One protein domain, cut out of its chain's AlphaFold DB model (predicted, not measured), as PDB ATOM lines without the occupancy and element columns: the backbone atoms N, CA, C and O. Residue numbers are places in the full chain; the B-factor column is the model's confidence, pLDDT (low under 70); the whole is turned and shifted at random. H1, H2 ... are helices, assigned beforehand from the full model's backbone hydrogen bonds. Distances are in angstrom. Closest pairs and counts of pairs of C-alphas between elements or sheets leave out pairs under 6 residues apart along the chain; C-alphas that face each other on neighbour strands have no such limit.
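AT A GLANCE: This is residues 570 to 689 of the 720 residues of an uncharacterized protein of Pandoraea pnomenusa (UniProt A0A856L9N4). The long helix H6 and H5 make a side-by-side hairpin; H1 and H2 pack on H6 away from H5, H3 crosses the pair, and H4 folds back along H5. Residues 682 to 689 stick out as a tail. The printed part has 120 residues with six named helices, H1 to H6, and no named strand: all helix, compact, radius of gyration of the C-alphas 14.6 A, spans 56 by 30 by 21 A.

IN THESE COORDINATES: H1 is residues 575 to 583, from C-alpha 575 at (156.265, 89.203, 146.213); H2 is residues 590 to 600; H3 is residues 602 to 614; H4 is residues 620 to 631; H5 is residues 633 to 651, 28.1 A from first to last C-alpha; H6 is residues 655 to 683, 39.4 A from first to last C-alpha, ending with C-alpha 683 at (138.166, 80.476, 144.045).

HOW THE PARTS SIT: H6, the hub, has a kink of 50 degrees near residue 673. H1 touches H6, about perpendicular at 88 degrees, closest C-alphas Arg 580 and Val 673, 5.8 A. H5 and H6, a hairpin, touch at a shallow tilt of 26 degrees, closest C-alphas Ala 645 and Ala 661, 4.8 A. Every O i to N i+4 pair is within hydrogen-bond range in H1 to H4, 13 of 15 in H5, 21 of 25 in H6.

THE WHOLE: The printed part has no cut; no link is long. Residue 689 is under pLDDT 70.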
ATOM      1  N   GLY A 570     161.289  95.911 140.600       88.44
ATOM      2  CA  GLY A 570     160.468  96.689 139.665       88.44
ATOM      3  C   GLY A 570     158.999  96.273 139.566       88.44
ATOM      4  O   GLY A 570     158.266  96.878 138.789       88.44
ATOM      5  N   CYS A 571     158.558  95.239 140.290       90.50
ATOM      6  CA  CYS A 571     157.153  94.823 140.352       90.50
ATOM      7  C   CYS A 571     156.857  93.984 141.603       90.50
ATOM      8  O   CYS A 571     157.765  93.443 142.233       90.50
ATOM      9  N   LEU A 572     155.573  93.820 141.934       93.31
ATOM     10  CA  LEU A 572     155.133  92.990 143.065       93.31
ATOM     11  C   LEU A 572     154.724  91.565 142.661       93.31
ATOM     12  O   LEU A 572     154.313  90.785 143.517       93.31
ATOM     13  N   ASP A 573     154.853  91.185 141.387       91.44
ATOM     14  CA  ASP A 573     154.341  89.905 140.871       91.44
ATOM     15  C   ASP A 573     155.037  88.667 141.459       91.44
ATOM     16  O   ASP A 573     154.453  87.584 141.458       91.44
ATOM     17  N   LEU A 574     156.274  88.799 141.957       91.44
ATOM     18  CA  LEU A 574     156.930  87.732 142.721       91.44
ATOM     19  C   LEU A 574     156.538  87.783 144.206       91.44
ATOM     20  O   LEU A 574     156.268  86.746 144.814       91.44
ATOM     21  N   LEU A 575     156.488  88.987 144.783       93.31
ATOM     22  CA  LEU A 575     156.265  89.203 146.213       93.31
ATOM     23  C   LEU A 575     154.815  88.936 146.642       93.31
ATOM     24  O   LEU A 575     154.603  88.426 147.738       93.31
ATOM     25  N   ALA A 576     153.814  89.220 145.801       93.62
ATOM     26  CA  ALA A 576     152.400  88.990 146.123       93.62
ATOM     27  C   ALA A 576     152.061  87.505 146.324       93.62
ATOM     28  O   ALA A 576     151.547  87.162 147.398       93.62
ATOM     29  N   PRO A 577     152.415  86.593 145.400       93.00
ATOM     30  CA  PRO A 577     152.253  85.164 145.642       93.00
ATOM     31  C   PRO A 577     153.055  84.670 146.855       93.00
ATOM     32  O   PRO A 577     152.541  83.872 147.638       93.00
ATOM     33  N   LEU A 578     154.287  85.157 147.063       92.06
ATOM     34  CA  LEU A 578     155.097  84.798 148.237       92.06
ATOM     35  C   LEU A 578     154.431  85.222 149.550       92.06
ATOM     36  O   LEU A 578     154.367  84.431 150.495       92.06
ATOM     37  N   ALA A 579     153.871  86.430 149.592       93.25
ATOM     38  CA  ALA A 579     153.148  86.920 150.753       93.25
ATOM     39  C   ALA A 579     151.921  86.042 151.057       93.25
ATOM     40  O   ALA A 579     151.688  85.667 152.206       93.25
ATOM     41  N   ARG A 580     151.170  85.635 150.028       92.75
ATOM     42  CA  ARG A 580     150.019  84.726 150.173       92.75
ATOM     43  C   ARG A 580     150.424  83.332 150.653       92.75
ATOM     44  O   ARG A 580     149.731  82.745 151.482       92.75
ATOM     45  N   MET A 581     151.497  82.774 150.096       88.75
ATOM     46  CA  MET A 581     151.876  81.379 150.332       88.75
ATOM     47  C   MET A 581     152.690  81.171 151.612       88.75
ATOM     48  O   MET A 581     152.597  80.088 152.186       88.75
ATOM     49  N   ARG A 582     153.461  82.173 152.062       90.75
ATOM     50  CA  ARG A 582     154.364  82.054 153.222       90.75
ATOM     51  C   ARG A 582     154.108  83.072 154.319       90.75
ATOM     52  O   ARG A 582     153.855  82.673 155.448       90.75
ATOM     53  N   LEU A 583     154.096  84.369 154.005       92.12
ATOM     54  CA  LEU A 583     153.902  85.412 155.026       92.12
ATOM     55  C   LEU A 583     152.544  85.275 155.737       92.12
ATOM     56  O   LEU A 583     152.467  85.364 156.959       92.12
ATOM     57  N   ALA A 584     151.475  85.008 154.985       90.38
ATOM     58  CA  ALA A 584     150.126  84.849 155.525       90.38
ATOM     59  C   ALA A 584     149.863  83.479 156.179       90.38
ATOM     60  O   ALA A 584     148.800  83.296 156.771       90.38
ATOM     61  N   LYS A 585     150.792  82.518 156.069       85.75
ATOM     62  CA  LYS A 585     150.622  81.140 156.550       85.75
ATOM     63  C   LYS A 585     151.719  80.768 157.557       85.75
ATOM     64  O   LYS A 585     152.837  80.468 157.140       85.75
ATOM     65  N   PRO A 586     151.405  80.720 158.866       82.50
ATOM     66  CA  PRO A 586     152.369  80.346 159.903       82.50
ATOM     67  C   PRO A 586     153.039  78.986 159.656       82.50
ATOM     68  O   PRO A 586     154.249  78.868 159.821       82.50
ATOM     69  N   ASP A 587     152.288  78.002 159.149       78.31
ATOM     70  CA  ASP A 587     152.791  76.651 158.844       78.31
ATOM     71  C   ASP A 587     153.928  76.620 157.809       78.31
ATOM     72  O   ASP A 587     154.666  75.637 157.723       78.31
ATOM     73  N   PHE A 588     154.068  77.687 157.016       80.31
ATOM     74  CA  PHE A 588     155.080  77.832 155.970       80.31
ATOM     75  C   PHE A 588     156.039  79.002 156.231       80.31
ATOM     76  O   PHE A 588     156.658  79.516 155.298       80.31
ATOM     77  N   GLY A 589     156.169  79.412 157.498       80.69
ATOM     78  CA  GLY A 589     157.208  80.324 157.978       80.69
ATOM     79  C   GLY A 589     156.707  81.675 158.490       80.69
ATOM     80  O   GLY A 589     157.362  82.278 159.340       80.69
ATOM     81  N   GLY A 590     155.548  82.151 158.025       88.94
ATOM     82  CA  GLY A 590     154.921  83.372 158.537       88.94
ATOM     83  C   GLY A 590     155.811  84.632 158.475       88.94
ATOM     84  O   GLY A 590     156.669  84.762 157.595       88.94
ATOM     85  N   PRO A 591     155.613  85.590 159.403       90.19
ATOM     86  CA  PRO A 591     156.385  86.839 159.459       90.19
ATOM     87  C   PRO A 591     157.888  86.670 159.719       90.19
ATOM     88  O   PRO A 591     158.688  87.480 159.242       90.19
ATOM     89  N   GLU A 592     158.291  85.630 160.457       90.94
ATOM     90  CA  GLU A 592     159.709  85.357 160.733       90.94
ATOM     91  C   GLU A 592     160.452  84.975 159.452       90.94
ATOM     92  O   GLU A 592     161.508  85.537 159.158       90.94
ATOM     93  N   TRP A 593     159.855  84.097 158.638       91.38
ATOM     94  CA  TRP A 593     160.408  83.740 157.333       91.38
ATOM     95  C   TRP A 593     160.536  84.956 156.415       91.38
ATOM     96  O   TRP A 593     161.591  85.150 155.821       91.38
ATOM     97  N   TRP A 594     159.508  85.809 156.337       93.06
ATOM     98  CA  TRP A 594     159.557  87.021 155.508       93.06
ATOM     99  C   TRP A 594     160.697  87.956 155.919       93.06
ATOM    100  O   TRP A 594     161.394  88.507 155.071       93.06
ATOM    101  N   SER A 595     160.910  88.110 157.225       91.75
ATOM    102  CA  SER A 595     161.991  88.942 157.756       91.75
ATOM    103  C   SER A 595     163.366  88.383 157.383       91.75
ATOM    104  O   SER A 595     164.227  89.139 156.937       91.75
ATOM    105  N   GLY A 596     163.558  87.063 157.499       91.88
ATOM    106  CA  GLY A 596     164.786  86.394 157.059       91.88
ATOM    107  C   GLY A 596     165.001  86.476 155.545       91.88
ATOM    108  O   GLY A 596     166.107  86.759 155.093       91.88
ATOM    109  N   PHE A 597     163.938  86.306 154.760       91.44
ATOM    110  CA  PHE A 597     163.966  86.434 153.304       91.44
ATOM    111  C   PHE A 597     164.362  87.849 152.860       91.44
ATOM    112  O   PHE A 597     165.259  88.008 152.035       91.44
ATOM    113  N   ALA A 598     163.757  88.884 153.448       92.25
ATOM    114  CA  ALA A 598     164.093  90.274 153.152       92.25
ATOM    115  C   ALA A 598     165.538  90.631 153.541       92.25
ATOM    116  O   ALA A 598     166.189  91.405 152.848       92.25
ATOM    117  N   GLU A 599     166.061  90.055 154.625       91.88
ATOM    118  CA  GLU A 599     167.455  90.251 155.034       91.88
ATOM    119  C   GLU A 599     168.440  89.536 154.091       91.88
ATOM    120  O   GLU A 599     169.462  90.118 153.724       91.88
ATOM    121  N   ASN A 600     168.112  88.325 153.625       89.94
ATOM    122  CA  ASN A 600     168.900  87.606 152.616       89.94
ATOM    123  C   ASN A 600     168.942  88.344 151.266       89.94
ATOM    124  O   ASN A 600     169.930  88.237 150.542       89.94
ATOM    125  N   HIS A 601     167.895  89.112 150.958       91.06
ATOM    126  CA  HIS A 601     167.747  89.924 149.745       91.06
ATOM    127  C   HIS A 601     167.786  91.427 150.049       91.06
ATOM    128  O   HIS A 601     167.063  92.230 149.456       91.06
ATOM    129  N   ARG A 602     168.622  91.818 151.020       92.06
ATOM    130  CA  ARG A 602     168.692  93.189 151.540       92.06
ATOM    131  C   ARG A 602     168.821  94.237 150.442       92.06
ATOM    132  O   ARG A 602     168.135  95.249 150.494       92.06
ATOM    133  N   LYS A 603     169.726  94.018 149.486       91.88
ATOM    134  CA  LYS A 603     170.004  94.996 148.430       91.88
ATOM    135  C   LYS A 603     168.774  95.193 147.547       91.88
ATOM    136  O   LYS A 603     168.395  96.319 147.260       91.88
ATOM    137  N   GLU A 604     168.125  94.099 147.169       92.38
ATOM    138  CA  GLU A 604     166.949  94.103 146.307       92.38
ATOM    139  C   GLU A 604     165.741  94.751 146.998       92.38
ATOM    140  O   GLU A 604     164.968  95.471 146.363       92.38
ATOM    141  N   PHE A 605     165.590  94.545 148.310       94.56
ATOM    142  CA  PHE A 605     164.576  95.235 149.112       94.56
ATOM    143  C   PHE A 605     164.895  96.725 149.283       94.56
ATOM    144  O   PHE A 605     163.989  97.537 149.121       94.56
ATOM    145  N   ASP A 606     166.155  97.099 149.525       94.50
ATOM    146  CA  ASP A 606     166.584  98.504 149.586       94.50
ATOM    147  C   ASP A 606     166.296  99.219 148.245       94.50
ATOM    148  O   ASP A 606     165.701 100.299 148.238       94.50
ATOM    149  N   ASP A 607     166.592  98.577 147.107       92.75
ATOM    150  CA  ASP A 607     166.256  99.078 145.763       92.75
ATOM    151  C   ASP A 607     164.733  99.183 145.557       92.75
ATOM    152  O   ASP A 607     164.233 100.141 144.964       92.75
ATOM    153  N   THR A 608     163.965  98.219 146.078       93.94
ATOM    154  CA  THR A 608     162.492  98.263 146.045       93.94
ATOM    155  C   THR A 608     161.971  99.456 146.842       93.94
ATOM    156  O   THR A 608     161.101 100.180 146.360       93.94
ATOM    157  N   PHE A 609     162.513  99.714 148.035       95.62
ATOM    158  CA  PHE A 609     162.134 100.870 148.847       95.62
ATOM    159  C   PHE A 609     162.510 102.185 148.165       95.62
ATOM    160  O   PHE A 609     161.696 103.106 148.158       95.62
ATOM    161  N   ALA A 610     163.677 102.273 147.526       94.31
ATOM    162  CA  ALA A 610     164.047 103.449 146.740       94.31
ATOM    163  C   ALA A 610     163.034 103.716 145.609       94.31
ATOM    164  O   ALA A 610     162.547 104.839 145.470       94.31
ATOM    165  N   ASN A 611     162.635 102.673 144.870       92.75
ATOM    166  CA  ASN A 611     161.632 102.790 143.808       92.75
ATOM    167  C   ASN A 611     160.251 103.213 144.348       92.75
ATOM    168  O   ASN A 611     159.567 104.025 143.721       92.75
ATOM    169  N   ILE A 612     159.846 102.700 145.517       95.06
ATOM    170  CA  ILE A 612     158.596 103.090 146.193       95.06
ATOM    171  C   ILE A 612     158.651 104.554 146.646       95.06
ATOM    172  O   ILE A 612     157.668 105.277 146.495       95.06
ATOM    173  N   ALA A 613     159.780 104.994 147.204       92.88
ATOM    174  CA  ALA A 613     159.957 106.360 147.688       92.88
ATOM    175  C   ALA A 613     159.876 107.385 146.548       92.88
ATOM    176  O   ALA A 613     159.321 108.468 146.730       92.88
ATOM    177  N   GLU A 614     160.401 107.040 145.371       88.56
ATOM    178  CA  GLU A 614     160.438 107.941 144.218       88.56
ATOM    179  C   GLU A 614     159.078 108.109 143.517       88.56
ATOM    180  O   GLU A 614     158.836 109.146 142.901       88.56
ATOM    181  N   ARG A 615     158.174 107.119 143.619       83.88
ATOM    182  CA  ARG A 615     156.816 107.146 143.033       83.88
ATOM    183  C   ARG A 615     156.780 107.538 141.549       83.88
ATOM    184  O   ARG A 615     155.958 108.354 141.129       83.88
ATOM    185  N   ARG A 616     157.672 106.972 140.727       84.75
ATOM    186  CA  ARG A 616     157.716 107.265 139.283       84.75
ATOM    187  C   ARG A 616     156.423 106.793 138.589       84.75
ATOM    188  O   ARG A 616     156.202 105.578 138.505       84.75
ATOM    189  N   PRO A 617     155.590 107.706 138.047       83.12
ATOM    190  CA  PRO A 617     154.359 107.328 137.360       83.12
ATOM    191  C   PRO A 617     154.643 106.507 136.103       83.12
ATOM    192  O   PRO A 617     155.635 106.742 135.413       83.12
ATOM    193  N   GLY A 618     153.753 105.563 135.789       79.75
ATOM    194  CA  GLY A 618     153.874 104.713 134.604       79.75
ATOM    195  C   GLY A 618     154.941 103.624 134.716       79.75
ATOM    196  O   GLY A 618     155.249 102.995 133.711       79.75
ATOM    197  N   THR A 619     155.500 103.388 135.908       87.06
ATOM    198  CA  THR A 619     156.343 102.216 136.169       87.06
ATOM    199  C   THR A 619     155.494 101.015 136.594       87.06
ATOM    200  O   THR A 619     154.449 101.198 137.227       87.06
ATOM    201  N   PRO A 620     155.941  99.772 136.326       89.69
ATOM    202  CA  PRO A 620     155.170  98.593 136.709       89.69
ATOM    203  C   PRO A 620     154.944  98.456 138.222       89.69
ATOM    204  O   PRO A 620     153.901  97.958 138.639       89.69
ATOM    205  N   LEU A 621     155.896  98.915 139.043       92.50
ATOM    206  CA  LEU A 621     155.777  98.901 140.501       92.50
ATOM    207  C   LEU A 621     154.691  99.861 140.995       92.50
ATOM    208  O   LEU A 621     153.852  99.463 141.800       92.50
ATOM    209  N   GLU A 622     154.683 101.104 140.509       93.62
ATOM    210  CA  GLU A 622     153.664 102.087 140.894       93.62
ATOM    211  C   GLU A 622     152.266 101.615 140.472       93.62
ATOM    212  O   GLU A 622     151.317 101.672 141.256       93.62
ATOM    213  N   ASP A 623     152.143 101.054 139.267       92.31
ATOM    214  CA  ASP A 623     150.885 100.477 138.794       92.31
ATOM    215  C   ASP A 623     150.402  99.318 139.671       92.31
ATOM    216  O   ASP A 623     149.199  99.223 139.935       92.31
ATOM    217  N   ASP A 624     151.310  98.461 140.146       93.69
ATOM    218  CA  ASP A 624     150.988  97.370 141.068       93.69
ATOM    219  C   ASP A 624     150.486  97.896 142.417       93.69
ATOM    220  O   ASP A 624     149.457  97.423 142.909       93.69
ATOM    221  N   LEU A 625     151.168  98.891 142.995       95.56
ATOM    222  CA  LEU A 625     150.779  99.516 144.263       95.56
ATOM    223  C   LEU A 625     149.399 100.173 144.145       95.56
ATOM    224  O   LEU A 625     148.514  99.933 144.970       95.56
ATOM    225  N   GLN A 626     149.170 100.945 143.081       94.62
ATOM    226  CA  GLN A 626     147.874 101.583 142.848       94.62
ATOM    227  C   GLN A 626     146.785 100.565 142.498       94.62
ATOM    228  O   GLN A 626     145.634 100.753 142.897       94.62
ATOM    229  N   ARG A 627     147.109  99.475 141.788       93.50
ATOM    230  CA  ARG A 627     146.174  98.364 141.539       93.50
ATOM    231  C   ARG A 627     145.709  97.754 142.854       93.50
ATOM    232  O   ARG A 627     144.504  97.608 143.026       93.50
ATOM    233  N   ILE A 628     146.623  97.463 143.778       95.19
ATOM    234  CA  ILE A 628     146.277  96.911 145.095       95.19
ATOM    235  C   ILE A 628     145.349  97.859 145.854       95.19
ATOM    236  O   ILE A 628     144.344  97.411 146.398       95.19
ATOM    237  N   VAL A 629     145.609  99.170 145.833       96.06
ATOM    238  CA  VAL A 629     144.715 100.140 146.486       96.06
ATOM    239  C   VAL A 629     143.347 100.226 145.804       96.06
ATOM    240  O   VAL A 629     142.339 100.403 146.484       96.06
ATOM    241  N   ARG A 630     143.266 100.072 144.478       95.19
ATOM    242  CA  ARG A 630     141.977  99.999 143.768       95.19
ATOM    243  C   ARG A 630     141.195  98.732 144.120       95.19
ATOM    244  O   ARG A 630     139.982  98.806 144.280       95.19
ATOM    245  N   GLU A 631     141.875  97.592 144.230       93.62
ATOM    246  CA  GLU A 631     141.262  96.308 144.589       93.62
ATOM    247  C   GLU A 631     140.861  96.258 146.072       93.62
ATOM    248  O   GLU A 631     139.801  95.732 146.403       93.62
ATOM    249  N   VAL A 632     141.676  96.840 146.957       95.19
ATOM    250  CA  VAL A 632     141.472  96.861 148.410       95.19
ATOM    251  C   VAL A 632     141.684  98.289 148.941       95.19
ATOM    252  O   VAL A 632     142.765  98.604 149.446       95.19
ATOM    253  N   PRO A 633     140.664  99.172 148.895       94.12
ATOM    254  CA  PRO A 633     140.796 100.586 149.274       94.12
ATOM    255  C   PRO A 633     141.324 100.840 150.692       94.12
ATOM    256  O   PRO A 633     142.009 101.835 150.929       94.12
ATOM    257  N   ALA A 634     141.074  99.915 151.625       92.25
ATOM    258  CA  ALA A 634     141.593  99.980 152.993       92.25
ATOM    259  C   ALA A 634     143.135  99.983 153.067       92.25
ATOM    260  O   ALA A 634     143.702 100.451 154.051       92.25
ATOM    261  N   THR A 635     143.828  99.513 152.022       94.62
ATOM    262  CA  THR A 635     145.299  99.508 151.963       94.62
ATOM    263  C   THR A 635     145.908 100.884 151.685       94.62
ATOM    264  O   THR A 635     147.120 101.028 151.825       94.62
ATOM    265  N   ARG A 636     145.116 101.921 151.355       96.19
ATOM    266  CA  ARG A 636     145.636 103.271 151.053       96.19
ATOM    267  C   ARG A 636     146.518 103.824 152.178       96.19
ATOM    268  O   ARG A 636     147.642 104.228 151.912       96.19
ATOM    269  N   ALA A 637     146.046 103.778 153.424       96.00
ATOM    270  CA  ALA A 637     146.809 104.279 154.572       96.00
ATOM    271  C   ALA A 637     148.106 103.481 154.814       96.00
ATOM    272  O   ALA A 637     149.122 104.038 155.237       96.00
ATOM    273  N   LEU A 638     148.091 102.179 154.509       96.94
ATOM    274  CA  LEU A 638     149.273 101.320 154.590       96.94
ATOM    275  C   LEU A 638     150.275 101.647 153.478       96.94
ATOM    276  O   LEU A 638     151.472 101.671 153.743       96.94
ATOM    277  N   LEU A 639     149.804 101.965 152.267       97.00
ATOM    278  CA  LEU A 639     150.664 102.437 151.181       97.00
ATOM    279  C   LEU A 639     151.333 103.771 151.534       97.00
ATOM    280  O   LEU A 639     152.518 103.945 151.263       97.00
ATOM    281  N   ASP A 640     150.605 104.705 152.147       96.31
ATOM    282  CA  ASP A 640     151.176 105.989 152.572       96.31
ATOM    283  C   ASP A 640     152.225 105.793 153.679       96.31
ATOM    284  O   ASP A 640     153.313 106.364 153.609       96.31
ATOM    285  N   THR A 641     151.957 104.898 154.637       97.06
ATOM    286  CA  THR A 641     152.922 104.506 155.680       97.06
ATOM    287  C   THR A 641     154.174 103.862 155.079       97.06
ATOM    288  O   THR A 641     155.293 104.224 155.441       97.06
ATOM    289  N   LEU A 642     153.997 102.936 154.132       97.69
ATOM    290  CA  LEU A 642     155.086 102.290 153.399       97.69
ATOM    291  C   LEU A 642     155.908 103.308 152.605       97.69
ATOM    292  O   LEU A 642     157.133 103.271 152.665       97.69
ATOM    293  N   THR A 643     155.251 104.239 151.912       96.81
ATOM    294  CA  THR A 643     155.926 105.299 151.148       96.81
ATOM    295  C   THR A 643     156.799 106.149 152.069       96.81
ATOM    296  O   THR A 643     157.957 106.413 151.758       96.81
ATOM    297  N   GLU A 644     156.275 106.547 153.227       96.62
ATOM    298  CA  GLU A 644     157.009 107.381 154.179       96.62
ATOM    299  C   GLU A 644     158.163 106.629 154.861       96.62
ATOM    300  O   GLU A 644     159.246 107.183 155.053       96.62
ATOM    301  N   ALA A 645     157.969 105.354 155.208       96.50
ATOM    302  CA  ALA A 645     159.044 104.507 155.726       96.50
ATOM    303  C   ALA A 645     160.147 104.285 154.674       96.50
ATOM    304  O   ALA A 645     161.333 104.386 154.986       96.50
ATOM    305  N   ALA A 646     159.760 104.057 153.416       95.94
ATOM    306  CA  ALA A 646     160.678 103.921 152.292       95.94
ATOM    307  C   ALA A 646     161.460 105.218 152.031       95.94
ATOM    308  O   ALA A 646     162.676 105.167 151.854       95.94
ATOM    309  N   ARG A 647     160.804 106.386 152.101       96.06
ATOM    310  CA  ARG A 647     161.450 107.705 151.987       96.06
ATOM    311  C   ARG A 647     162.494 107.916 153.080       96.06
ATOM    312  O   ARG A 647     163.631 108.262 152.778       96.06
ATOM    313  N   ARG A 648     162.148 107.636 154.343       95.12
ATOM    314  CA  ARG A 648     163.092 107.729 155.472       95.12
ATOM    315  C   ARG A 648     164.281 106.785 155.323       95.12
ATOM    316  O   ARG A 648     165.403 107.155 155.667       95.12
ATOM    317  N   HIS A 649     164.057 105.580 154.802       95.12
ATOM    318  CA  HIS A 649     165.139 104.649 154.500       95.12
ATOM    319  C   HIS A 649     166.038 105.155 153.361       95.12
ATOM    320  O   HIS A 649     167.256 105.135 153.513       95.12
ATOM    321  N   ALA A 650     165.459 105.664 152.270       92.25
ATOM    322  CA  ALA A 650     166.205 106.214 151.139       92.25
ATOM    323  C   ALA A 650     167.042 107.448 151.532       92.25
ATOM    324  O   ALA A 650     168.185 107.586 151.102       92.25
ATOM    325  N   GLU A 651     166.503 108.320 152.387       92.88
ATOM    326  CA  GLU A 651     167.204 109.503 152.904       92.88
ATOM    327  C   GLU A 651     168.274 109.151 153.940       92.88
ATOM    328  O   GLU A 651     169.304 109.816 154.037       92.88
ATOM    329  N   THR A 652     168.033 108.131 154.765       92.62
ATOM    330  CA  THR A 652     168.957 107.704 155.820       92.62
ATOM    331  C   THR A 652     168.958 106.172 155.934       92.62
ATOM    332  O   THR A 652     168.177 105.613 156.715       92.62
ATOM    333  N   PRO A 653     169.854 105.475 155.205       90.12
ATOM    334  CA  PRO A 653     169.877 104.010 155.119       90.12
ATOM    335  C   PRO A 653     170.398 103.331 156.398       90.12
ATOM    336  O   PRO A 653     171.511 102.806 156.454       90.12
ATOM    337  N   THR A 654     169.599 103.331 157.467       92.38
ATOM    338  CA  THR A 654     169.920 102.632 158.724       92.38
ATOM    339  C   THR A 654     169.225 101.268 158.796       92.38
ATOM    340  O   THR A 654     168.146 101.096 158.217       92.38
ATOM    341  N   PRO A 655     169.771 100.295 159.559       91.75
ATOM    342  CA  PRO A 655     169.092  99.022 159.806       91.75
ATOM    343  C   PRO A 655     167.691  99.186 160.411       91.75
ATOM    344  O   PRO A 655     166.783  98.440 160.058       91.75
ATOM    345  N   SER A 656     167.496 100.193 161.273       94.06
ATOM    346  CA  SER A 656     166.192 100.492 161.877       94.06
ATOM    347  C   SER A 656     165.174 100.961 160.835       94.06
ATOM    348  O   SER A 656     164.059 100.448 160.805       94.06
ATOM    349  N   HIS A 657     165.553 101.892 159.950       94.44
ATOM    350  CA  HIS A 657     164.654 102.372 158.894       94.44
ATOM    351  C   HIS A 657     164.337 101.279 157.868       94.44
ATOM    352  O   HIS A 657     163.207 101.197 157.396       94.44
ATOM    353  N   ARG A 658     165.295 100.391 157.563       94.25
ATOM    354  CA  ARG A 658     165.032  99.217 156.717       94.25
ATOM    355  C   ARG A 658     164.007  98.288 157.355       94.25
ATOM    356  O   ARG A 658     163.067  97.867 156.689       94.25
ATOM    357  N   ALA A 659     164.186  97.956 158.634       93.75
ATOM    358  CA  ALA A 659     163.258  97.088 159.352       93.75
ATOM    359  C   ALA A 659     161.841  97.685 159.381       93.75
ATOM    360  O   ALA A 659     160.864  96.961 159.211       93.75
ATOM    361  N   GLU A 660     161.735  99.006 159.533       95.44
ATOM    362  CA  GLU A 660     160.467  99.728 159.466       95.44
ATOM    363  C   GLU A 660     159.828  99.675 158.069       95.44
ATOM    364  O   GLU A 660     158.655  99.322 157.958       95.44
ATOM    365  N   ALA A 661     160.590  99.943 157.003       96.06
ATOM    366  CA  ALA A 661     160.104  99.849 155.623       96.06
ATOM    367  C   ALA A 661     159.680  98.416 155.256       96.06
ATOM    368  O   ALA A 661     158.617  98.210 154.671       96.06
ATOM    369  N   ASN A 662     160.456  97.412 155.675       95.94
ATOM    370  CA  ASN A 662     160.119  96.006 155.469       95.94
ATOM    371  C   ASN A 662     158.841  95.606 156.215       95.94
ATOM    372  O   ASN A 662     157.984  94.927 155.653       95.94
ATOM    373  N   ARG A 663     158.675  96.060 157.462       96.06
ATOM    374  CA  ARG A 663     157.444  95.831 158.227       96.06
ATOM    375  C   ARG A 663     156.241  96.475 157.548       96.06
ATOM    376  O   ARG A 663     155.225  95.812 157.379       96.06
ATOM    377  N   ALA A 664     156.376  97.722 157.099       97.00
ATOM    378  CA  ALA A 664     155.311  98.418 156.384       97.00
ATOM    379  C   ALA A 664     154.935  97.703 155.074       97.00
ATOM    380  O   ALA A 664     153.751  97.599 154.749       97.00
ATOM    381  N   LEU A 665     155.916  97.151 154.349       97.00
ATOM    382  CA  LEU A 665     155.666  96.350 153.150       97.00
ATOM    383  C   LEU A 665     154.948  95.044 153.507       97.00
ATOM    384  O   LEU A 665     153.951  94.709 152.873       97.00
ATOM    385  N   ALA A 666     155.403  94.331 154.538       96.56
ATOM    386  CA  ALA A 666     154.759  93.109 155.011       96.56
ATOM    387  C   ALA A 666     153.297  93.357 155.422       96.56
ATOM    388  O   ALA A 666     152.413  92.603 155.013       96.56
ATOM    389  N   ASP A 667     153.030  94.434 156.164       96.62
ATOM    390  CA  ASP A 667     151.686  94.823 156.602       96.62
ATOM    391  C   ASP A 667     150.785  95.177 155.407       96.62
ATOM    392  O   ASP A 667     149.646  94.704 155.328       96.62
ATOM    393  N   PHE A 668     151.302  95.938 154.434       97.38
ATOM    394  CA  PHE A 668     150.598  96.248 153.187       97.38
ATOM    395  C   PHE A 668     150.246  94.978 152.394       97.38
ATOM    396  O   PHE A 668     149.095  94.789 151.995       97.38
ATOM    397  N   MET A 669     151.206  94.064 152.221       96.62
ATOM    398  CA  MET A 669     151.004  92.810 151.489       96.62
ATOM    399  C   MET A 669     150.047  91.863 152.224       96.62
ATOM    400  O   MET A 669     149.182  91.254 151.596       96.62
ATOM    401  N   LEU A 670     150.137  91.762 153.552       95.69
ATOM    402  CA  LEU A 670     149.194  90.992 154.370       95.69
ATOM    403  C   LEU A 670     147.772  91.539 154.260       95.69
ATOM    404  O   LEU A 670     146.828  90.755 154.148       95.69
ATOM    405  N   ALA A 671     147.612  92.863 154.278       96.00
ATOM    406  CA  ALA A 671     146.315  93.500 154.094       96.00
ATOM    407  C   ALA A 671     145.751  93.237 152.694       96.00
ATOM    408  O   ALA A 671     144.564  92.939 152.577       96.00
ATOM    409  N   TYR A 672     146.586  93.250 151.650       95.69
ATOM    410  CA  TYR A 672     146.167  92.850 150.306       95.69
ATOM    411  C   TYR A 672     145.699  91.387 150.256       95.69
ATOM    412  O   TYR A 672     144.602  91.097 149.776       95.69
ATOM    413  N   VAL A 673     146.490  90.466 150.819       94.81
ATOM    414  CA  VAL A 673     146.167  89.030 150.882       94.81
ATOM    415  C   VAL A 673     144.840  88.789 151.610       94.81
ATOM    416  O   VAL A 673     143.983  88.074 151.087       94.81
ATOM    417  N   LYS A 674     144.651  89.410 152.782       93.00
ATOM    418  CA  LYS A 674     143.425  89.305 153.595       93.00
ATOM    419  C   LYS A 674     142.235  90.053 152.991       93.00
ATOM    420  O   LYS A 674     141.100  89.660 153.229       93.00
ATOM    421  N   GLY A 675     142.484  91.094 152.202       90.62
ATOM    422  CA  GLY A 675     141.471  91.951 151.583       90.62
ATOM    423  C   GLY A 675     140.733  91.340 150.388       90.62
ATOM    424  O   GLY A 675     140.002  92.057 149.714       90.62
ATOM    425  N   GLY A 676     140.922  90.046 150.110       88.00
ATOM    426  CA  GLY A 676     140.195  89.309 149.071       88.00
ATOM    427  C   GLY A 676     141.086  88.648 148.019       88.00
ATOM    428  O   GLY A 676     140.616  87.770 147.297       88.00
ATOM    429  N   TYR A 677     142.381  88.981 147.947       92.69
ATOM    430  CA  TYR A 677     143.301  88.334 147.001       92.69
ATOM    431  C   TYR A 677     143.431  86.824 147.262       92.69
ATOM    432  O   TYR A 677     143.306  86.029 146.329       92.69
ATOM    433  N   ALA A 678     143.592  86.405 148.525       90.19
ATOM    434  CA  ALA A 678     143.664  84.983 148.870       90.19
ATOM    435  C   ALA A 678     142.386  84.220 148.492       90.19
ATOM    436  O   ALA A 678     142.462  83.107 147.971       90.19
ATOM    437  N   GLU A 679     141.220  84.821 148.736       87.62
ATOM    438  CA  GLU A 679     139.920  84.237 148.406       87.62
ATOM    439  C   GLU A 679     139.733  84.125 146.890       87.62
ATOM    440  O   GLU A 679     139.364  83.059 146.395       87.62
ATOM    441  N   LYS A 680     140.074  85.180 146.141       89.88
ATOM    442  CA  LYS A 680     140.025  85.198 144.676       89.88
ATOM    443  C   LYS A 680     140.909  84.106 144.080       89.88
ATOM    444  O   LYS A 680     140.419  83.316 143.279       89.88
ATOM    445  N   THR A 681     142.163  83.980 144.518       89.50
ATOM    446  CA  THR A 681     143.045  82.891 144.067       89.50
ATOM    447  C   THR A 681     142.511  81.522 144.477       89.50
ATOM    448  O   THR A 681     142.467  80.601 143.665       89.50
ATOM    449  N   SER A 682     142.030  81.389 145.716       86.56
ATOM    450  CA  SER A 682     141.396  80.159 146.187       86.56
ATOM    451  C   SER A 682     140.201  79.786 145.307       86.56
ATOM    452  O   SER A 682     140.029  78.612 145.007       86.56
ATOM    453  N   SER A 683     139.382  80.734 144.840       87.00
ATOM    454  CA  SER A 683     138.166  80.476 144.045       87.00
ATOM    455  C   SER A 683     138.405  79.679 142.752       87.00
ATOM    456  O   SER A 683     137.526  78.923 142.347       87.00
ATOM    457  N   HIS A 684     139.608  79.755 142.171       87.81
ATOM    458  CA  HIS A 684     140.006  78.962 141.001       87.81
ATOM    459  C   HIS A 684     140.228  77.476 141.318       87.81
ATOM    460  O   HIS A 684     140.221  76.633 140.418       87.81
ATOM    461  N   TRP A 685     140.405  77.140 142.594       88.75
ATOM    462  CA  TRP A 685     140.466  75.768 143.070       88.75
ATOM    463  C   TRP A 685     139.059  75.223 143.274       88.75
ATOM    464  O   TRP A 685     138.292  75.700 144.118       88.75
ATOM    465  N   SER A 686     138.751  74.176 142.517       87.00
ATOM    466  CA  SER A 686     137.483  73.459 142.576       87.00
ATOM    467  C   SER A 686     137.688  72.058 143.140       87.00
ATOM    468  O   SER A 686     138.740  71.444 142.957       87.00
ATOM    469  N   LEU A 687     136.684  71.542 143.848       85.12
ATOM    470  CA  LEU A 687     136.701  70.159 144.309       85.12
ATOM    471  C   LEU A 687     136.553  69.229 143.097       85.12
ATOM    472  O   LEU A 687     135.505  69.215 142.449       85.12
ATOM    473  N   SER A 688     137.585  68.440 142.808       74.12
ATOM    474  CA  SER A 688     137.539  67.439 141.746       74.12
ATOM    475  C   SER A 688     136.544  66.341 142.117       74.12
ATOM    476  O   SER A 688     136.655  65.686 143.158       74.12
ATOM    477  N   THR A 689     135.542  66.123 141.267       55.25
ATOM    478  CA  THR A 689     134.503  65.109 141.486       55.25
ATOM    479  C   THR A 689     134.952  63.684 141.137       55.25
ATOM    480  O   THR A 689     134.263  62.729 141.505       55.25
TER     481      THR A 689